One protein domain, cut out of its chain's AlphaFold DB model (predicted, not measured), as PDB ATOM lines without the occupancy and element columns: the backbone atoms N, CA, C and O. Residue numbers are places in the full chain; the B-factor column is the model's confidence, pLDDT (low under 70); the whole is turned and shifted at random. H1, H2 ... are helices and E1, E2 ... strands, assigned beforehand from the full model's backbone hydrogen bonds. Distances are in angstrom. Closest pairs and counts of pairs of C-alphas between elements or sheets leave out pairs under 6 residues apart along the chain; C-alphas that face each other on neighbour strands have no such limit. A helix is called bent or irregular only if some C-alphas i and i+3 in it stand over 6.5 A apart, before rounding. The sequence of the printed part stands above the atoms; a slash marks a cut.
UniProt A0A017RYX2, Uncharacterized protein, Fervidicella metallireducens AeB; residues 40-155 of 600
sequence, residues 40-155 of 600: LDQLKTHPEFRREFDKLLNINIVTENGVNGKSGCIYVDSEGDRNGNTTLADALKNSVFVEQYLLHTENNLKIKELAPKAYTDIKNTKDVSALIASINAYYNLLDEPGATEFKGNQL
ATOM      1  N   LEU A  40     621.749 673.148 697.647       90.50
ATOM      2  CA  LEU A  40     620.791 672.060 697.842       90.50
ATOM      3  C   LEU A  40     621.194 671.099 698.969       90.50
ATOM      4  O   LEU A  40     620.324 670.622 699.708       90.50
ATOM      5  N   ASP A  41     622.487 670.815 699.109       86.62
ATOM      6  CA  ASP A  41     623.021 669.930 700.145       86.62
ATOM      7  C   ASP A  41     623.081 670.579 701.539       86.62
ATOM      8  O   ASP A  41     622.998 669.866 702.541       86.62
ATOM      9  N   GLN A  42     623.127 671.913 701.604       85.38
ATOM     10  CA  GLN A  42     623.109 672.708 702.838       85.38
ATOM     11  C   GLN A  42     621.699 673.093 703.303       85.38
ATOM     12  O   GLN A  42     621.525 673.648 704.394       85.38
ATOM     13  N   LEU A  43     620.674 672.830 702.493       85.31
ATOM     14  CA  LEU A  43     619.301 673.213 702.793       85.31
ATOM     15  C   LEU A  43     618.718 672.374 703.949       85.31
ATOM     16  O   LEU A  43     618.691 671.144 703.906       85.31
ATOM     17  N   LYS A  44     618.194 673.061 704.975       85.75
ATOM     18  CA  LYS A  44     617.695 672.451 706.229       85.75
ATOM     19  C   LYS A  44     616.169 672.468 706.387       85.75
ATOM     20  O   LYS A  44     615.664 672.081 707.439       85.75
ATOM     21  N   THR A  45     615.430 672.933 705.381       85.31
ATOM     22  CA  THR A  45     613.959 672.949 705.409       85.31
ATOM     23  C   THR A  45     613.407 671.525 705.462       85.31
ATOM     24  O   THR A  45     613.990 670.614 704.886       85.31
ATOM     25  N   HIS A  46     612.285 671.308 706.153       88.19
ATOM     26  CA  HIS A  46     611.619 669.996 706.213       88.19
ATOM     27  C   HIS A  46     612.567 668.821 706.567       88.19
ATOM     28  O   HIS A  46     612.671 667.859 705.804       88.19
ATOM     29  N   PRO A  47     613.295 668.860 707.702       88.50
ATOM     30  CA  PRO A  47     614.420 667.954 707.964       88.50
ATOM     31  C   PRO A  47     614.034 666.468 707.999       88.50
ATOM     32  O   PRO A  47     614.799 665.619 707.538       88.50
ATOM     33  N   GLU A  48     612.846 666.132 708.514       89.88
ATOM     34  CA  GLU A  48     612.354 664.750 708.501       89.88
ATOM     35  C   GLU A  48     612.066 664.270 707.074       89.88
ATOM     36  O   GLU A  48     612.521 663.196 706.685       89.88
ATOM     37  N   PHE A  49     611.359 665.082 706.284       94.88
ATOM     38  CA  PHE A  49     611.087 664.805 704.875       94.88
ATOM     39  C   PHE A  49     612.384 664.627 704.084       94.88
ATOM     40  O   PHE A  49     612.537 663.618 703.401       94.88
ATOM     41  N   ARG A  50     613.341 665.560 704.210       93.50
ATOM     42  CA  ARG A  50     614.604 665.516 703.461       93.50
ATOM     43  C   ARG A  50     615.396 664.252 703.752       93.50
ATOM     44  O   ARG A  50     615.876 663.634 702.814       93.50
ATOM     45  N   ARG A  51     615.486 663.833 705.018       91.19
ATOM     46  CA  ARG A  51     616.190 662.599 705.393       91.19
ATOM     47  C   ARG A  51     615.560 661.356 704.761       91.19
ATOM     48  O   ARG A  51     616.279 660.490 704.276       91.19
ATOM     49  N   GLU A  52     614.232 661.250 704.767       91.06
ATOM     50  CA  GLU A  52     613.554 660.107 704.139       91.06
ATOM     51  C   GLU A  52     613.625 660.162 702.609       91.06
ATOM     52  O   GLU A  52     613.753 659.122 701.967       91.06
ATOM     53  N   PHE A  53     613.594 661.361 702.023       96.12
ATOM     54  CA  PHE A  53     613.775 661.560 700.588       96.12
ATOM     55  C   PHE A  53     615.195 661.172 700.156       96.12
ATOM     56  O   PHE A  53     615.359 660.414 699.206       96.12
ATOM     57  N   ASP A  54     616.211 661.611 700.904       92.25
ATOM     58  CA  ASP A  54     617.610 661.221 700.708       92.25
ATOM     59  C   ASP A  54     617.759 659.697 700.757       92.25
ATOM     60  O   ASP A  54     618.307 659.093 699.840       92.25
ATOM     61  N   LYS A  55     617.194 659.054 701.786       89.75
ATOM     62  CA  LYS A  55     617.215 657.594 701.925       89.75
ATOM     63  C   LYS A  55     616.524 656.886 700.760       89.75
ATOM     64  O   LYS A  55     617.019 655.867 700.294       89.75
ATOM     65  N   LEU A  56     615.380 657.400 700.306       90.88
ATOM     66  CA  LEU A  56     614.638 656.823 699.185       90.88
ATOM     67  C   LEU A  56     615.451 656.868 697.889       90.88
ATOM     68  O   LEU A  56     615.407 655.908 697.127       90.88
ATOM     69  N   LEU A  57     616.183 657.959 697.655       90.44
ATOM     70  CA  LEU A  57     616.986 658.188 696.452       90.44
ATOM     71  C   LEU A  57     618.435 657.683 696.569       90.44
ATOM     72  O   LEU A  57     619.256 658.015 695.719       90.44
ATOM     73  N   ASN A  58     618.755 656.907 697.610       86.25
ATOM     74  CA  ASN A  58     620.114 656.440 697.909       86.25
ATOM     75  C   ASN A  58     621.155 657.577 697.979       86.25
ATOM     76  O   ASN A  58     622.300 657.428 697.556       86.25
ATOM     77  N   ILE A  59     620.764 658.735 698.514       87.19
ATOM     78  CA  ILE A  59     621.668 659.869 698.685       87.19
ATOM     79  C   ILE A  59     622.580 659.617 699.885       87.19
ATOM     80  O   ILE A  59     622.126 659.513 701.026       87.19
ATOM     81  N   ASN A  60     623.883 659.585 699.623       78.00
ATOM     82  CA  ASN A  60     624.915 659.371 700.625       78.00
ATOM     83  C   ASN A  60     625.499 660.705 701.095       78.00
ATOM     84  O   ASN A  60     625.720 661.617 700.297       78.00
ATOM     85  N   ILE A  61     625.796 660.796 702.391       76.94
ATOM     86  CA  ILE A  61     626.652 661.856 702.928       76.94
ATOM     87  C   ILE A  61     628.092 661.430 702.667       76.94
ATOM     88  O   ILE A  61     628.488 660.324 703.033       76.94
ATOM     89  N   VAL A  62     628.861 662.296 702.016       63.44
ATOM     90  CA  VAL A  62     630.242 662.017 701.634       63.44
ATOM     91  C   VAL A  62     631.122 663.136 702.156       63.44
ATOM     92  O   VAL A  62     630.881 664.309 701.866       63.44
ATOM     93  N   THR A  63     632.143 662.752 702.909       62.12
ATOM     94  CA  THR A  63     633.204 663.644 703.365       62.12
ATOM     95  C   THR A  63     634.465 663.290 702.602       62.12
ATOM     96  O   THR A  63     634.964 662.173 702.706       62.12
ATOM     97  N   GLU A  64     634.977 664.237 701.829       50.97
ATOM     98  CA  GLU A  64     636.144 664.030 700.978       50.97
ATOM     99  C   GLU A  64     637.021 665.276 701.089       50.97
ATOM    100  O   GLU A  64     636.524 666.394 700.967       50.97
ATOM    101  N   ASN A  65     638.295 665.093 701.445       50.69
ATOM    102  CA  ASN A  65     639.227 666.184 701.771       50.69
ATOM    103  C   ASN A  65     638.697 667.175 702.831       50.69
ATOM    104  O   ASN A  65     638.933 668.377 702.750       50.69
ATOM    105  N   GLY A  66     637.942 666.683 703.819       49.19
ATOM    106  CA  GLY A  66     637.348 667.517 704.872       49.19
ATOM    107  C   GLY A  66     636.112 668.318 704.442       49.19
ATOM    108  O   GLY A  66     635.512 668.987 705.281       49.19
ATOM    109  N   VAL A  67     635.685 668.214 703.179       49.38
ATOM    110  CA  VAL A  67     634.460 668.849 702.686       49.38
ATOM    111  C   VAL A  67     633.302 667.859 702.755       49.38
ATOM    112  O   VAL A  67     633.299 666.821 702.088       49.38
ATOM    113  N   ASN A  68     632.308 668.187 703.579       61.09
ATOM    114  CA  ASN A  68     631.053 667.446 703.662       61.09
ATOM    115  C   ASN A  68     630.142 667.836 702.499       61.09
ATOM    116  O   ASN A  68     629.957 669.017 702.224       61.09
ATOM    117  N   GLY A  69     629.515 666.850 701.872       71.44
ATOM    118  CA  GLY A  69     628.488 667.081 700.867       71.44
ATOM    119  C   GLY A  69     627.602 665.862 700.686       71.44
ATOM    120  O   GLY A  69     627.717 664.862 701.402       71.44
ATOM    121  N   LYS A  70     626.713 665.938 699.701       84.38
ATOM    122  CA  LYS A  70     625.843 664.826 699.316       84.38
ATOM    123  C   LYS A  70     626.249 664.246 697.967       84.38
ATOM    124  O   LYS A  70     626.851 664.926 697.141       84.38
ATOM    125  N   SER A  71     625.957 662.965 697.773       82.38
ATOM    126  CA  SER A  71     626.199 662.245 696.525       82.38
ATOM    127  C   SER A  71     625.023 661.339 696.202       82.38
ATOM    128  O   SER A  71     624.497 660.664 697.082       82.38
ATOM    129  N   GLY A  72     624.617 661.329 694.942       86.69
ATOM    130  CA  GLY A  72     623.484 660.571 694.424       86.69
ATOM    131  C   GLY A  72     622.931 661.254 693.176       86.69
ATOM    132  O   GLY A  72     623.401 662.332 692.814       86.69
ATOM    133  N   CYS A  73     621.941 660.647 692.516       89.75
ATOM    134  CA  CYS A  73     621.584 660.996 691.131       89.75
ATOM    135  C   CYS A  73     621.170 662.465 690.924       89.75
ATOM    136  O   CYS A  73     621.339 663.011 689.838       89.75
ATOM    137  N   ILE A  74     620.668 663.121 691.973       96.81
ATOM    138  CA  ILE A  74     620.271 664.536 691.957       96.81
ATOM    139  C   ILE A  74     621.395 665.509 692.348       96.81
ATOM    140  O   ILE A  74     621.210 666.714 692.240       96.81
ATOM    141  N   TYR A  75     622.544 665.001 692.796       94.38
ATOM    142  CA  TYR A  75     623.776 665.748 693.096       94.38
ATOM    143  C   TYR A  75     624.834 665.533 692.005       94.38
ATOM    144  O   TYR A  75     626.031 665.631 692.267       94.38
ATOM    145  N   VAL A  76     624.394 665.191 690.790       90.44
ATOM    146  CA  VAL A  76     625.241 665.081 689.599       90.44
ATOM    147  C   VAL A  76     624.940 666.260 688.684       90.44
ATOM    148  O   VAL A  76     623.804 666.408 688.234       90.44
ATOM    149  N   ASP A  77     625.941 667.089 688.407       90.81
ATOM    150  CA  ASP A  77     625.783 668.210 687.482       90.81
ATOM    151  C   ASP A  77     625.861 667.776 686.009       90.81
ATOM    152  O   ASP A  77     626.092 666.611 685.680       90.81
ATOM    153  N   SER A  78     625.668 668.727 685.095       88.44
ATOM    154  CA  SER A  78     625.677 668.454 683.651       88.44
ATOM    155  C   SER A  78     626.996 667.894 683.086       88.44
ATOM    156  O   SER A  78     626.986 667.366 681.974       88.44
ATOM    157  N   GLU A  79     628.107 667.967 683.827       88.44
ATOM    158  CA  GLU A  79     629.415 667.419 683.438       88.44
ATOM    159  C   GLU A  79     629.663 666.014 684.022       88.44
ATOM    160  O   GLU A  79     630.689 665.384 683.742       88.44
ATOM    161  N   GLY A  80     628.714 665.500 684.811       84.00
ATOM    162  CA  GLY A  80     628.834 664.220 685.502       84.00
ATOM    163  C   GLY A  80     629.608 664.303 686.819       84.00
ATOM    164  O   GLY A  80     630.012 663.261 687.346       84.00
ATOM    165  N   ASP A  81     629.831 665.506 687.350       86.75
ATOM    166  CA  ASP A  81     630.524 665.706 688.621       86.75
ATOM    167  C   ASP A  81     629.552 665.704 689.794       86.75
ATOM    168  O   ASP A  81     628.402 666.134 689.686       86.75
ATOM    169  N   ARG A  82     630.040 665.244 690.948       84.69
ATOM    170  CA  ARG A  82     629.363 665.429 692.229       84.69
ATOM    171  C   ARG A  82     629.343 666.918 692.563       84.69
ATOM    172  O   ARG A  82     630.399 667.541 692.636       84.69
ATOM    173  N   ASN A  83     628.161 667.462 692.831       86.62
ATOM    174  CA  ASN A  83     627.995 668.874 693.145       86.62
ATOM    175  C   ASN A  83     626.855 669.078 694.160       86.62
ATOM    176  O   ASN A  83     625.721 668.667 693.930       86.62
ATOM    177  N   GLY A  84     627.154 669.714 695.297       86.75
ATOM    178  CA  GLY A  84     626.173 670.048 696.342       86.75
ATOM    179  C   GLY A  84     625.188 671.157 695.949       86.75
ATOM    180  O   GLY A  84     624.138 671.329 696.570       86.75
ATOM    181  N   ASN A  85     625.519 671.887 694.887       89.69
ATOM    182  CA  ASN A  85     624.805 673.043 694.370       89.69
ATOM    183  C   ASN A  85     624.024 672.735 693.077       89.69
ATOM    184  O   ASN A  85     623.794 673.625 692.262       89.69
ATOM    185  N   THR A  86     623.644 671.475 692.853       94.94
ATOM    186  CA  THR A  86     622.804 671.095 691.711       94.94
ATOM    187  C   THR A  86     621.410 671.705 691.780       94.94
ATOM    188  O   THR A  86     620.874 672.050 692.837       94.94
ATOM    189  N   THR A  87     620.800 671.804 690.607       97.00
ATOM    190  CA  THR A  87     619.470 672.367 690.399       97.00
ATOM    191  C   THR A  87     618.445 671.277 690.099       97.00
ATOM    192  O   THR A  87     618.788 670.125 689.822       97.00
ATOM    193  N   LEU A  88     617.157 671.636 690.103       98.38
ATOM    194  CA  LEU A  88     616.116 670.715 689.644       98.38
ATOM    195  C   LEU A  88     616.333 670.336 688.170       98.38
ATOM    196  O   LEU A  88     616.101 669.189 687.798       98.38
ATOM    197  N   ALA A  89     616.798 671.269 687.338       97.88
ATOM    198  CA  ALA A  89     617.099 671.011 685.936       97.88
ATOM    199  C   ALA A  89     618.230 669.983 685.760       97.88
ATOM    200  O   ALA A  89     618.141 669.159 684.851       97.88
ATOM    201  N   ASP A  90     619.257 669.993 686.617       98.00
ATOM    202  CA  ASP A  90     620.327 668.982 686.593       98.00
ATOM    203  C   ASP A  90     619.775 667.593 686.914       98.00
ATOM    204  O   ASP A  90     619.974 666.648 686.150       98.00
ATOM    205  N   ALA A  91     618.986 667.489 687.987       98.31
ATOM    206  CA  ALA A  91     618.334 666.243 688.366       98.31
ATOM    207  C   ALA A  91     617.393 665.729 687.270       98.31
ATOM    208  O   ALA A  91     617.442 664.556 686.913       98.31
ATOM    209  N   LEU A  92     616.566 666.600 686.685       98.38
ATOM    210  CA  LEU A  92     615.668 666.227 685.592       98.38
ATOM    211  C   LEU A  92     616.423 665.820 684.326       98.38
ATOM    212  O   LEU A  92     615.865 665.086 683.527       98.38
ATOM    213  N   LYS A  93     617.677 666.234 684.130       97.25
ATOM    214  CA  LYS A  93     618.524 665.784 683.013       97.25
ATOM    215  C   LYS A  93     619.325 664.516 683.328       97.25
ATOM    216  O   LYS A  93     620.062 664.055 682.452       97.25
ATOM    217  N   ASN A  94     619.183 663.951 684.528       97.44
ATOM    218  CA  ASN A  94     619.790 662.689 684.927       97.44
ATOM    219  C   ASN A  94     618.804 661.525 684.722       97.44
ATOM    220  O   ASN A  94     617.741 661.472 685.350       97.44
ATOM    221  N   SER A  95     619.162 660.560 683.869       96.06
ATOM    222  CA  SER A  95     618.278 659.435 683.539       96.06
ATOM    223  C   SER A  95     617.986 658.531 684.739       96.06
ATOM    224  O   SER A  95     616.891 657.987 684.831       96.06
ATOM    225  N   VAL A  96     618.914 658.393 685.694       94.06
ATOM    226  CA  VAL A  96     618.694 657.592 686.907       94.06
ATOM    227  C   VAL A  96     617.585 658.220 687.741       94.06
ATOM    228  O   VAL A  96     616.628 657.531 688.093       94.06
ATOM    229  N   PHE A  97     617.651 659.531 687.996       98.19
ATOM    230  CA  PHE A  97     616.591 660.223 688.732       98.19
ATOM    231  C   PHE A  97     615.245 660.119 688.006       98.19
ATOM    232  O   PHE A  97     614.236 659.745 688.611       98.19
ATOM    233  N   VAL A  98     615.219 660.415 686.706       98.12
ATOM    234  CA  VAL A  98     613.967 660.433 685.946       98.12
ATOM    235  C   VAL A  98     613.363 659.039 685.815       98.12
ATOM    236  O   VAL A  98     612.206 658.837 686.178       98.12
ATOM    237  N   GLU A  99     614.117 658.059 685.331       95.19
ATOM    238  CA  GLU A  99     613.566 656.752 684.973       95.19
ATOM    239  C   GLU A  99     613.354 655.856 686.189       95.19
ATOM    240  O   GLU A  99     612.328 655.182 686.270       95.19
ATOM    241  N   GLN A 100     614.283 655.862 687.154       93.38
ATOM    242  CA  GLN A 100     614.225 654.948 688.299       93.38
ATOM    243  C   GLN A 100     613.439 655.507 689.484       93.38
ATOM    244  O   GLN A 100     612.957 654.726 690.305       93.38
ATOM    245  N   TYR A 101     613.268 656.829 689.582       95.56
ATOM    246  CA  TYR A 101     612.568 657.449 690.711       95.56
ATOM    247  C   TYR A 101     611.335 658.232 690.282       95.56
ATOM    248  O   TYR A 101     610.237 657.953 690.767       95.56
ATOM    249  N   LEU A 102     611.485 659.191 689.368       96.62
ATOM    250  CA  LEU A 102     610.397 660.100 689.019       96.62
ATOM    251  C   LEU A 102     609.291 659.411 688.212       96.62
ATOM    252  O   LEU A 102     608.117 659.645 688.488       96.62
ATOM    253  N   LEU A 103     609.633 658.570 687.236       94.62
ATOM    254  CA  LEU A 103     608.678 657.880 686.359       94.62
ATOM    255  C   LEU A 103     608.431 656.421 686.765       94.62
ATOM    256  O   LEU A 103     607.420 655.839 686.367       94.62
ATOM    257  N   HIS A 104     609.302 655.833 687.591       93.81
ATOM    258  CA  HIS A 104     609.114 654.477 688.100       93.81
ATOM    259  C   HIS A 104     607.916 654.409 689.052       93.81
ATOM    260  O   HIS A 104     607.932 655.021 690.120       93.81
ATOM    261  N   THR A 105     606.898 653.618 688.710       92.94
ATOM    262  CA  THR A 105     605.610 653.554 689.423       92.94
ATOM    263  C   THR A 105     605.747 653.438 690.944       92.94
ATOM    264  O   THR A 105     605.098 654.182 691.679       92.94
ATOM    265  N   GLU A 106     606.592 652.525 691.432       94.50
ATOM    266  CA  GLU A 106     606.718 652.274 692.872       94.50
ATOM    267  C   GLU A 106     607.499 653.370 693.601       94.50
ATOM    268  O   GLU A 106     607.119 653.777 694.697       94.50
ATOM    269  N   ASN A 107     608.582 653.868 693.001       93.88
ATOM    270  CA  ASN A 107     609.425 654.875 693.645       93.88
ATOM    271  C   ASN A 107     608.760 656.251 693.582       93.88
ATOM    272  O   ASN A 107     608.782 656.980 694.570       93.88
ATOM    273  N   ASN A 108     608.052 656.548 692.492       97.00
ATOM    274  CA  ASN A 108     607.185 657.712 692.378       97.00
ATOM    275  C   ASN A 108     606.127 657.740 693.490       97.00
ATOM    276  O   ASN A 108     605.915 658.780 694.112       97.00
ATOM    277  N   LEU A 109     605.478 656.601 693.764       97.44
ATOM    278  CA  LEU A 109     604.499 656.505 694.847       97.44
ATOM    279  C   LEU A 109     605.149 656.751 696.213       97.44
ATOM    280  O   LEU A 109     604.627 657.547 696.987       97.44
ATOM    281  N   LYS A 110     606.319 656.156 696.475       97.62
ATOM    282  CA  LYS A 110     607.070 656.393 697.718       97.62
ATOM    283  C   LYS A 110     607.458 657.862 697.887       97.62
ATOM    284  O   LYS A 110     607.335 658.381 698.988       97.62
ATOM    285  N   ILE A 111     607.862 658.555 696.813       98.06
ATOM    286  CA  ILE A 111     608.123 660.003 696.862       98.06
ATOM    287  C   ILE A 111     606.859 660.742 697.314       98.06
ATOM    288  O   ILE A 111     606.910 661.537 698.249       98.06
ATOM    289  N   LYS A 112     605.710 660.461 696.689       98.19
ATOM    290  CA  LYS A 112     604.440 661.120 697.026       98.19
ATOM    291  C   LYS A 112     603.990 660.857 698.466       98.19
ATOM    292  O   LYS A 112     603.414 661.742 699.094       98.19
ATOM    293  N   GLU A 113     604.249 659.666 698.998       97.81
ATOM    294  CA  GLU A 113     603.942 659.299 700.387       97.81
ATOM    295  C   GLU A 113     604.743 660.105 701.419       97.81
ATOM    296  O   GLU A 113     604.307 660.217 702.565       97.81
ATOM    297  N   LEU A 114     605.863 660.722 701.024       97.12
ATOM    298  CA  LEU A 114     606.635 661.608 701.896       97.12
ATOM    299  C   LEU A 114     606.041 663.015 702.002       97.12
ATOM    300  O   LEU A 114     606.282 663.681 703.006       97.12
ATOM    301  N   ALA A 115     605.250 663.472 701.026       97.38
ATOM    302  CA  ALA A 115     604.734 664.844 700.972       97.38
ATOM    303  C   ALA A 115     604.076 665.345 702.281       97.38
ATOM    304  O   ALA A 115     604.370 666.478 702.675       97.38
ATOM    305  N   PRO A 116     603.272 664.539 703.014       96.75
ATOM    306  CA  PRO A 116     602.668 664.964 704.281       96.75
ATOM    307  C   PRO A 116     603.675 665.271 705.401       96.75
ATOM    308  O   PRO A 116     603.325 665.932 706.373       96.75
ATOM    309  N   LYS A 117     604.925 664.796 705.285       95.50
ATOM    310  CA  LYS A 117     606.010 665.124 706.228       95.50
ATOM    311  C   LYS A 117     606.561 666.537 706.032       95.50
ATOM    312  O   LYS A 117     607.189 667.065 706.943       95.50
ATOM    313  N   ALA A 118     606.371 667.116 704.846       95.31
ATOM    314  CA  ALA A 118     606.733 668.500 704.554       95.31
ATOM    315  C   ALA A 118     605.526 669.438 704.691       95.31
ATOM    316  O   ALA A 118     605.664 670.543 705.209       95.31
ATOM    317  N   TYR A 119     604.337 668.996 704.263       96.81
ATOM    318  CA  TYR A 119     603.158 669.860 704.221       96.81
ATOM    319  C   TYR A 119     601.897 669.214 704.777       96.81
ATOM    320  O   TYR A 119     601.495 668.126 704.369       96.81
ATOM    321  N   THR A 120     601.212 669.939 705.654       95.75
ATOM    322  CA  THR A 120     600.019 669.469 706.367       95.75
ATOM    323  C   THR A 120     598.749 669.455 705.509       95.75
ATOM    324  O   THR A 120     597.794 668.744 705.828       95.75
ATOM    325  N   ASP A 121     598.716 670.215 704.411       95.06
ATOM    326  CA  ASP A 121     597.583 670.311 703.483       95.06
ATOM    327  C   ASP A 121     597.567 669.195 702.421       95.06
ATOM    328  O   ASP A 121     596.543 668.983 701.764       95.06
ATOM    329  N   ILE A 122     598.644 668.408 702.302       95.69
ATOM    330  CA  ILE A 122     598.703 667.244 701.412       95.69
ATOM    331  C   ILE A 122     598.117 666.014 702.105       95.69
ATOM    332  O   ILE A 122     598.742 665.383 702.953       95.69
ATOM    333  N   LYS A 123     596.897 665.640 701.702       91.06
ATOM    334  CA  LYS A 123     596.172 664.481 702.260       91.06
ATOM    335  C   LYS A 123     596.161 663.265 701.337       91.06
ATOM    336  O   LYS A 123     596.149 662.133 701.810       91.06
ATOM    337  N   ASN A 124     596.129 663.487 700.024       90.56
ATOM    338  CA  ASN A 124     596.086 662.418 699.031       90.56
ATOM    339  C   ASN A 124     597.484 662.162 698.458       90.56
ATOM    340  O   ASN A 124     597.925 662.850 697.542       90.56
ATOM    341  N   THR A 125     598.158 661.132 698.962       92.56
ATOM    342  CA  THR A 125     599.520 660.753 698.552       92.56
ATOM    343  C   THR A 125     599.584 659.978 697.234       92.56
ATOM    344  O   THR A 125     600.651 659.542 696.823       92.56
ATOM    345  N   LYS A 126     598.461 659.776 696.539       88.75
ATOM    346  CA  LYS A 126     598.459 659.130 695.214       88.75
ATOM    347  C   LYS A 126     598.454 660.143 694.072       88.75
ATOM    348  O   LYS A 126     598.857 659.808 692.954       88.75
ATOM    349  N   ASP A 127     598.025 661.367 694.365       89.75
ATOM    350  CA  ASP A 127     597.854 662.427 693.383       89.75
ATOM    351  C   ASP A 127     599.194 662.977 692.875       89.75
ATOM    352  O   ASP A 127     600.238 662.864 693.526       89.75
ATOM    353  N   VAL A 128     599.167 663.593 691.697       90.44
ATOM    354  CA  VAL A 128     600.296 664.342 691.151       90.44
ATOM    355  C   VAL A 128     600.683 665.496 692.075       90.44
ATOM    356  O   VAL A 128     601.876 665.728 692.250       90.44
ATOM    357  N   SER A 129     599.726 666.128 692.758       94.00
ATOM    358  CA  SER A 129     599.980 667.227 693.699       94.00
ATOM    359  C   SER A 129     600.978 666.850 694.793       94.00
ATOM    360  O   SER A 129     601.857 667.639 695.123       94.00
ATOM    361  N   ALA A 130     600.917 665.616 695.310       97.69
ATOM    362  CA  ALA A 130     601.860 665.129 696.318       97.69
ATOM    363  C   ALA A 130     603.291 664.984 695.765       97.69
ATOM    364  O   ALA A 130     604.266 665.242 696.474       97.69
ATOM    365  N   LEU A 131     603.434 664.623 694.486       97.94
ATOM    366  CA  LEU A 131     604.741 664.559 693.828       97.94
ATOM    367  C   LEU A 131     605.323 665.963 693.690       97.94
ATOM    368  O   LEU A 131     606.465 666.198 694.071       97.94
ATOM    369  N   ILE A 132     604.519 666.899 693.182       98.19
ATOM    370  CA  ILE A 132     604.933 668.288 692.969       98.19
ATOM    371  C   ILE A 132     605.279 668.967 694.293       98.19
ATOM    372  O   ILE A 132     606.308 669.635 694.383       98.19
ATOM    373  N   ALA A 133     604.490 668.723 695.339       98.00
ATOM    374  CA  ALA A 133     604.800 669.164 696.689       98.00
ATOM    375  C   ALA A 133     606.152 668.604 697.155       98.00
ATOM    376  O   ALA A 133     607.013 669.368 697.582       98.00
ATOM    377  N   SER A 134     606.394 667.299 697.002       98.19
ATOM    378  CA  SER A 134     607.666 666.675 697.404       98.19
ATOM    379  C   SER A 134     608.873 667.294 696.690       98.19
ATOM    380  O   SER A 134     609.865 667.632 697.335       98.19
ATOM    381  N   ILE A 135     608.780 667.524 695.375       98.38
ATOM    382  CA  ILE A 135     609.842 668.201 694.616       98.38
ATOM    383  C   ILE A 135     610.040 669.640 695.110       98.38
ATOM    384  O   ILE A 135     611.174 670.057 695.351       98.38
ATOM    385  N   ASN A 136     608.956 670.386 695.343       97.56
ATOM    386  CA  ASN A 136     609.032 671.736 695.898       97.56
ATOM    387  C   ASN A 136     609.682 671.765 697.289       97.56
ATOM    388  O   ASN A 136     610.503 672.640 697.537       97.56
ATOM    389  N   ALA A 137     609.357 670.812 698.171       96.12
ATOM    390  CA  ALA A 137     609.937 670.721 699.516       96.12
ATOM    391  C   ALA A 137     611.441 670.459 699.472       96.12
ATOM    392  O   ALA A 137     612.194 671.046 700.248       96.12
ATOM    393  N   TYR A 138     611.878 669.582 698.564       96.81
ATOM    394  CA  TYR A 138     613.283 669.214 698.468       96.81
ATOM    395  C   TYR A 138     614.137 670.363 697.918       96.81
ATOM    396  O   TYR A 138     615.168 670.689 698.506       96.81
ATOM    397  N   TYR A 139     613.690 671.014 696.839       95.94
ATOM    398  CA  TYR A 139     614.430 672.096 696.173       95.94
ATOM    399  C   TYR A 139     614.106 673.503 696.698       95.94
ATOM    400  O   TYR A 139     614.742 674.468 696.280       95.94
ATOM    401  N   ASN A 140     613.123 673.642 697.596       92.31
ATOM    402  CA  ASN A 140     612.644 674.921 698.128       92.31
ATOM    403  C   ASN A 140     612.375 675.947 697.011       92.31
ATOM    404  O   ASN A 140     612.931 677.045 697.010       92.31
ATOM    405  N   LEU A 141     611.565 675.577 696.011       94.00
ATOM    406  CA  LEU A 141     611.373 676.395 694.805       94.00
ATOM    407  C   LEU A 141     610.570 677.666 695.117       94.00
ATOM    408  O   LEU A 141     611.060 678.778 694.905       94.00
ATOM    409  N   LEU A 142     609.367 677.490 695.671       91.62
ATOM    410  CA  LEU A 142     608.391 678.558 695.918       91.62
ATOM    411  C   LEU A 142     607.883 678.619 697.367       91.62
ATOM    412  O   LEU A 142     606.854 679.247 697.624       91.62
ATOM    413  N   ASP A 143     608.554 677.964 698.309       83.19
ATOM    414  CA  ASP A 143     608.185 678.078 699.719       83.19
ATOM    415  C   ASP A 143     608.634 679.405 700.322       83.19
ATOM    416  O   ASP A 143     609.679 679.969 699.989       83.19
ATOM    417  N   GLU A 144     607.795 679.901 701.222       77.94
ATOM    418  CA  GLU A 144     608.166 680.967 702.140       77.94
ATOM    419  C   GLU A 144     608.906 680.353 703.343       77.94
ATOM    420  O   GLU A 144     608.689 679.175 703.661       77.94
ATOM    421  N   PRO A 145     609.787 681.109 704.023       71.44
ATOM    422  CA  PRO A 145     610.457 680.627 705.226       71.44
ATOM    423  C   PRO A 145     609.463 680.042 706.240       71.44
ATOM    424  O   PRO A 145     608.447 680.651 706.557       71.44
ATOM    425  N   GLY A 146     609.740 678.829 706.725       77.00
ATOM    426  CA  GLY A 146     608.889 678.155 707.710       77.00
ATOM    427  C   GLY A 146     607.540 677.646 707.185       77.00
ATOM    428  O   GLY A 146     606.695 677.270 707.995       77.00
ATOM    429  N   ALA A 147     607.314 677.613 705.866       85.12
ATOM    430  CA  ALA A 147     606.078 677.081 705.298       85.12
ATOM    431  C   ALA A 147     605.813 675.638 705.762       85.12
ATOM    432  O   ALA A 147     606.651 674.760 705.591       85.12
ATOM    433  N   THR A 148     604.621 675.391 706.311       90.81
ATOM    434  CA  THR A 148     604.133 674.052 706.696       90.81
ATOM    435  C   THR A 148     602.993 673.561 705.803       90.81
ATOM    436  O   THR A 148     602.431 672.500 706.048       90.81
ATOM    437  N   GLU A 149     602.606 674.343 704.795       93.94
ATOM    438  CA  GLU A 149     601.549 674.040 703.826       93.94
ATOM    439  C   GLU A 149     602.080 674.300 702.413       93.94
ATOM    440  O   GLU A 149     602.757 675.305 702.179       93.94
ATOM    441  N   PHE A 150     601.756 673.422 701.465       94.69
ATOM    442  CA  PHE A 150     602.195 673.537 700.080       94.69
ATOM    443  C   PHE A 150     601.433 674.639 699.343       94.69
ATOM    444  O   PHE A 150     602.041 675.395 698.579       94.69
ATOM    445  N   LYS A 151     600.116 674.742 699.583       93.62
ATOM    446  CA  LYS A 151     599.192 675.687 698.935       93.62
ATOM    447  C   LYS A 151     599.229 675.579 697.407       93.62
ATOM    448  O   LYS A 151     599.314 676.574 696.690       93.62
ATOM    449  N   GLY A 152     599.163 674.351 696.892       93.38
ATOM    450  CA  GLY A 152     599.290 674.058 695.456       93.38
ATOM    451  C   GLY A 152     598.258 674.756 694.561       93.38
ATOM    452  O   GLY A 152     598.568 675.115 693.424       93.38
ATOM    453  N   ASN A 153     597.057 675.027 695.081       93.12
ATOM    454  CA  ASN A 153     595.985 675.747 694.386       93.12
ATOM    455  C   ASN A 153     596.067 677.281 694.532       93.12
ATOM    456  O   ASN A 153     595.126 677.983 694.149       93.12
ATOM    457  N   GLN A 154     597.147 677.812 695.112       94.38
ATOM    458  CA  GLN A 154     597.376 679.249 695.199       94.38
ATOM    459  C   GLN A 154     597.739 679.815 693.827       94.38
ATOM    460  O   GLN A 154     598.602 679.272 693.139       94.38
ATOM    461  N   LEU A 155     597.106 680.924 693.444       95.12
ATOM    462  CA  LEU A 155     597.477 681.668 692.239       95.12
ATOM    463  C   LEU A 155     598.831 682.353 692.429       95.12
ATOM    464  O   LEU A 155     599.110 682.903 693.501       95.12
TER     465      LEU A 155
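What this domain is: This is residues 40 to 155 of the 600 residues of an uncharacterized protein of Fervidicella metallireducens AeB (UniProt A0A017RYX2). Two helices, H1 and H4, lie side by side and run opposite ways, and a third, H5, crosses H4 steeply; the short helices H2 and H3 lead by corners into H4. At one end of the long axis is a small two-stranded hairpin, E1 and E2, far from the middle of the domain. The printed part has 116 residues with five named helices and two named strands, in the order H1, E1, E2, H2, H3, H4, H5; the two strands are antiparallel, and the class is mostly helix. The whole is compact, with a radius of gyration of the C-alphas of 14.0 A and spans of 42 by 31 by 24 A.

How they stand to each other: Start at H1, residues 47 to 56, and compare it with H4, residues 105 to 117: they touch, closest at the C-alphas of Phe 49 and Lys 117, 5.3 A apart, at a shallow tilt of 11 degrees, opposite ways. After H1 look for the hairpin of E1, residues 60 to 64, and E2, residues 67 to 71. It is antiparallel at 147 degrees, with N 62 and O 69 at 2.9 A and N 60 and O 71 at 2.8 A, within hydrogen-bond range. Next find H2, residues 88 to 92, and H3, residues 95 to 102, which only just touch, with 3 pairs of C-alphas within 8 A, and only at the corner; Leu 92 and Val 98 have the closest C-alphas, 6.0 A. H3 and H4 touch only at the corner, H4 with residues 107 to 108 alone; the closest C-alphas are those of Tyr 101 and Asn 107, 5.0 A. H5, residues 128 to 139, touches H4, closest at the C-alphas of Lys 112 and Leu 131, 4.7 A, at a steep tilt of 68 degrees, only just short of about perpendicular. H5 is close to but not clearly touching H1, with the C-alphas of Arg 50 and Tyr 138 at 6.4 A. H1 and H3, for instance, are apart. In H1, H2, H3 and H5 every O i to N i+4 pair is within hydrogen-bond range; in H4 6 of 9 are.

Where its parts are: Find C-alpha 47 at (614.420, 667.954, 707.964); from there H1 runs 14.2 A to C-alpha 56. E1 and E2 are each 12.2 A long, H2 6.1 A and H3 9.6 A. H4, 20.4 A, begins at C-alpha 105 at (605.610, 653.554, 689.423); it is irregular, but only just, with C-alphas 113 and 116 at 7.0 A. H5 runs 16.9 A and ends at C-alpha 139 at (614.430, 672.096, 696.173).

The domain as a whole: The two C-alphas farthest apart are those of Asn 65 and Leu 155, 45.5 A. The printed part has no cut. The link from E2 to H2, residues 72 to 87, is long, and residues 140 to 155 hold no named element. The mean pLDDT of the printed part is 89.8, and residues 62 to 68 are under 70.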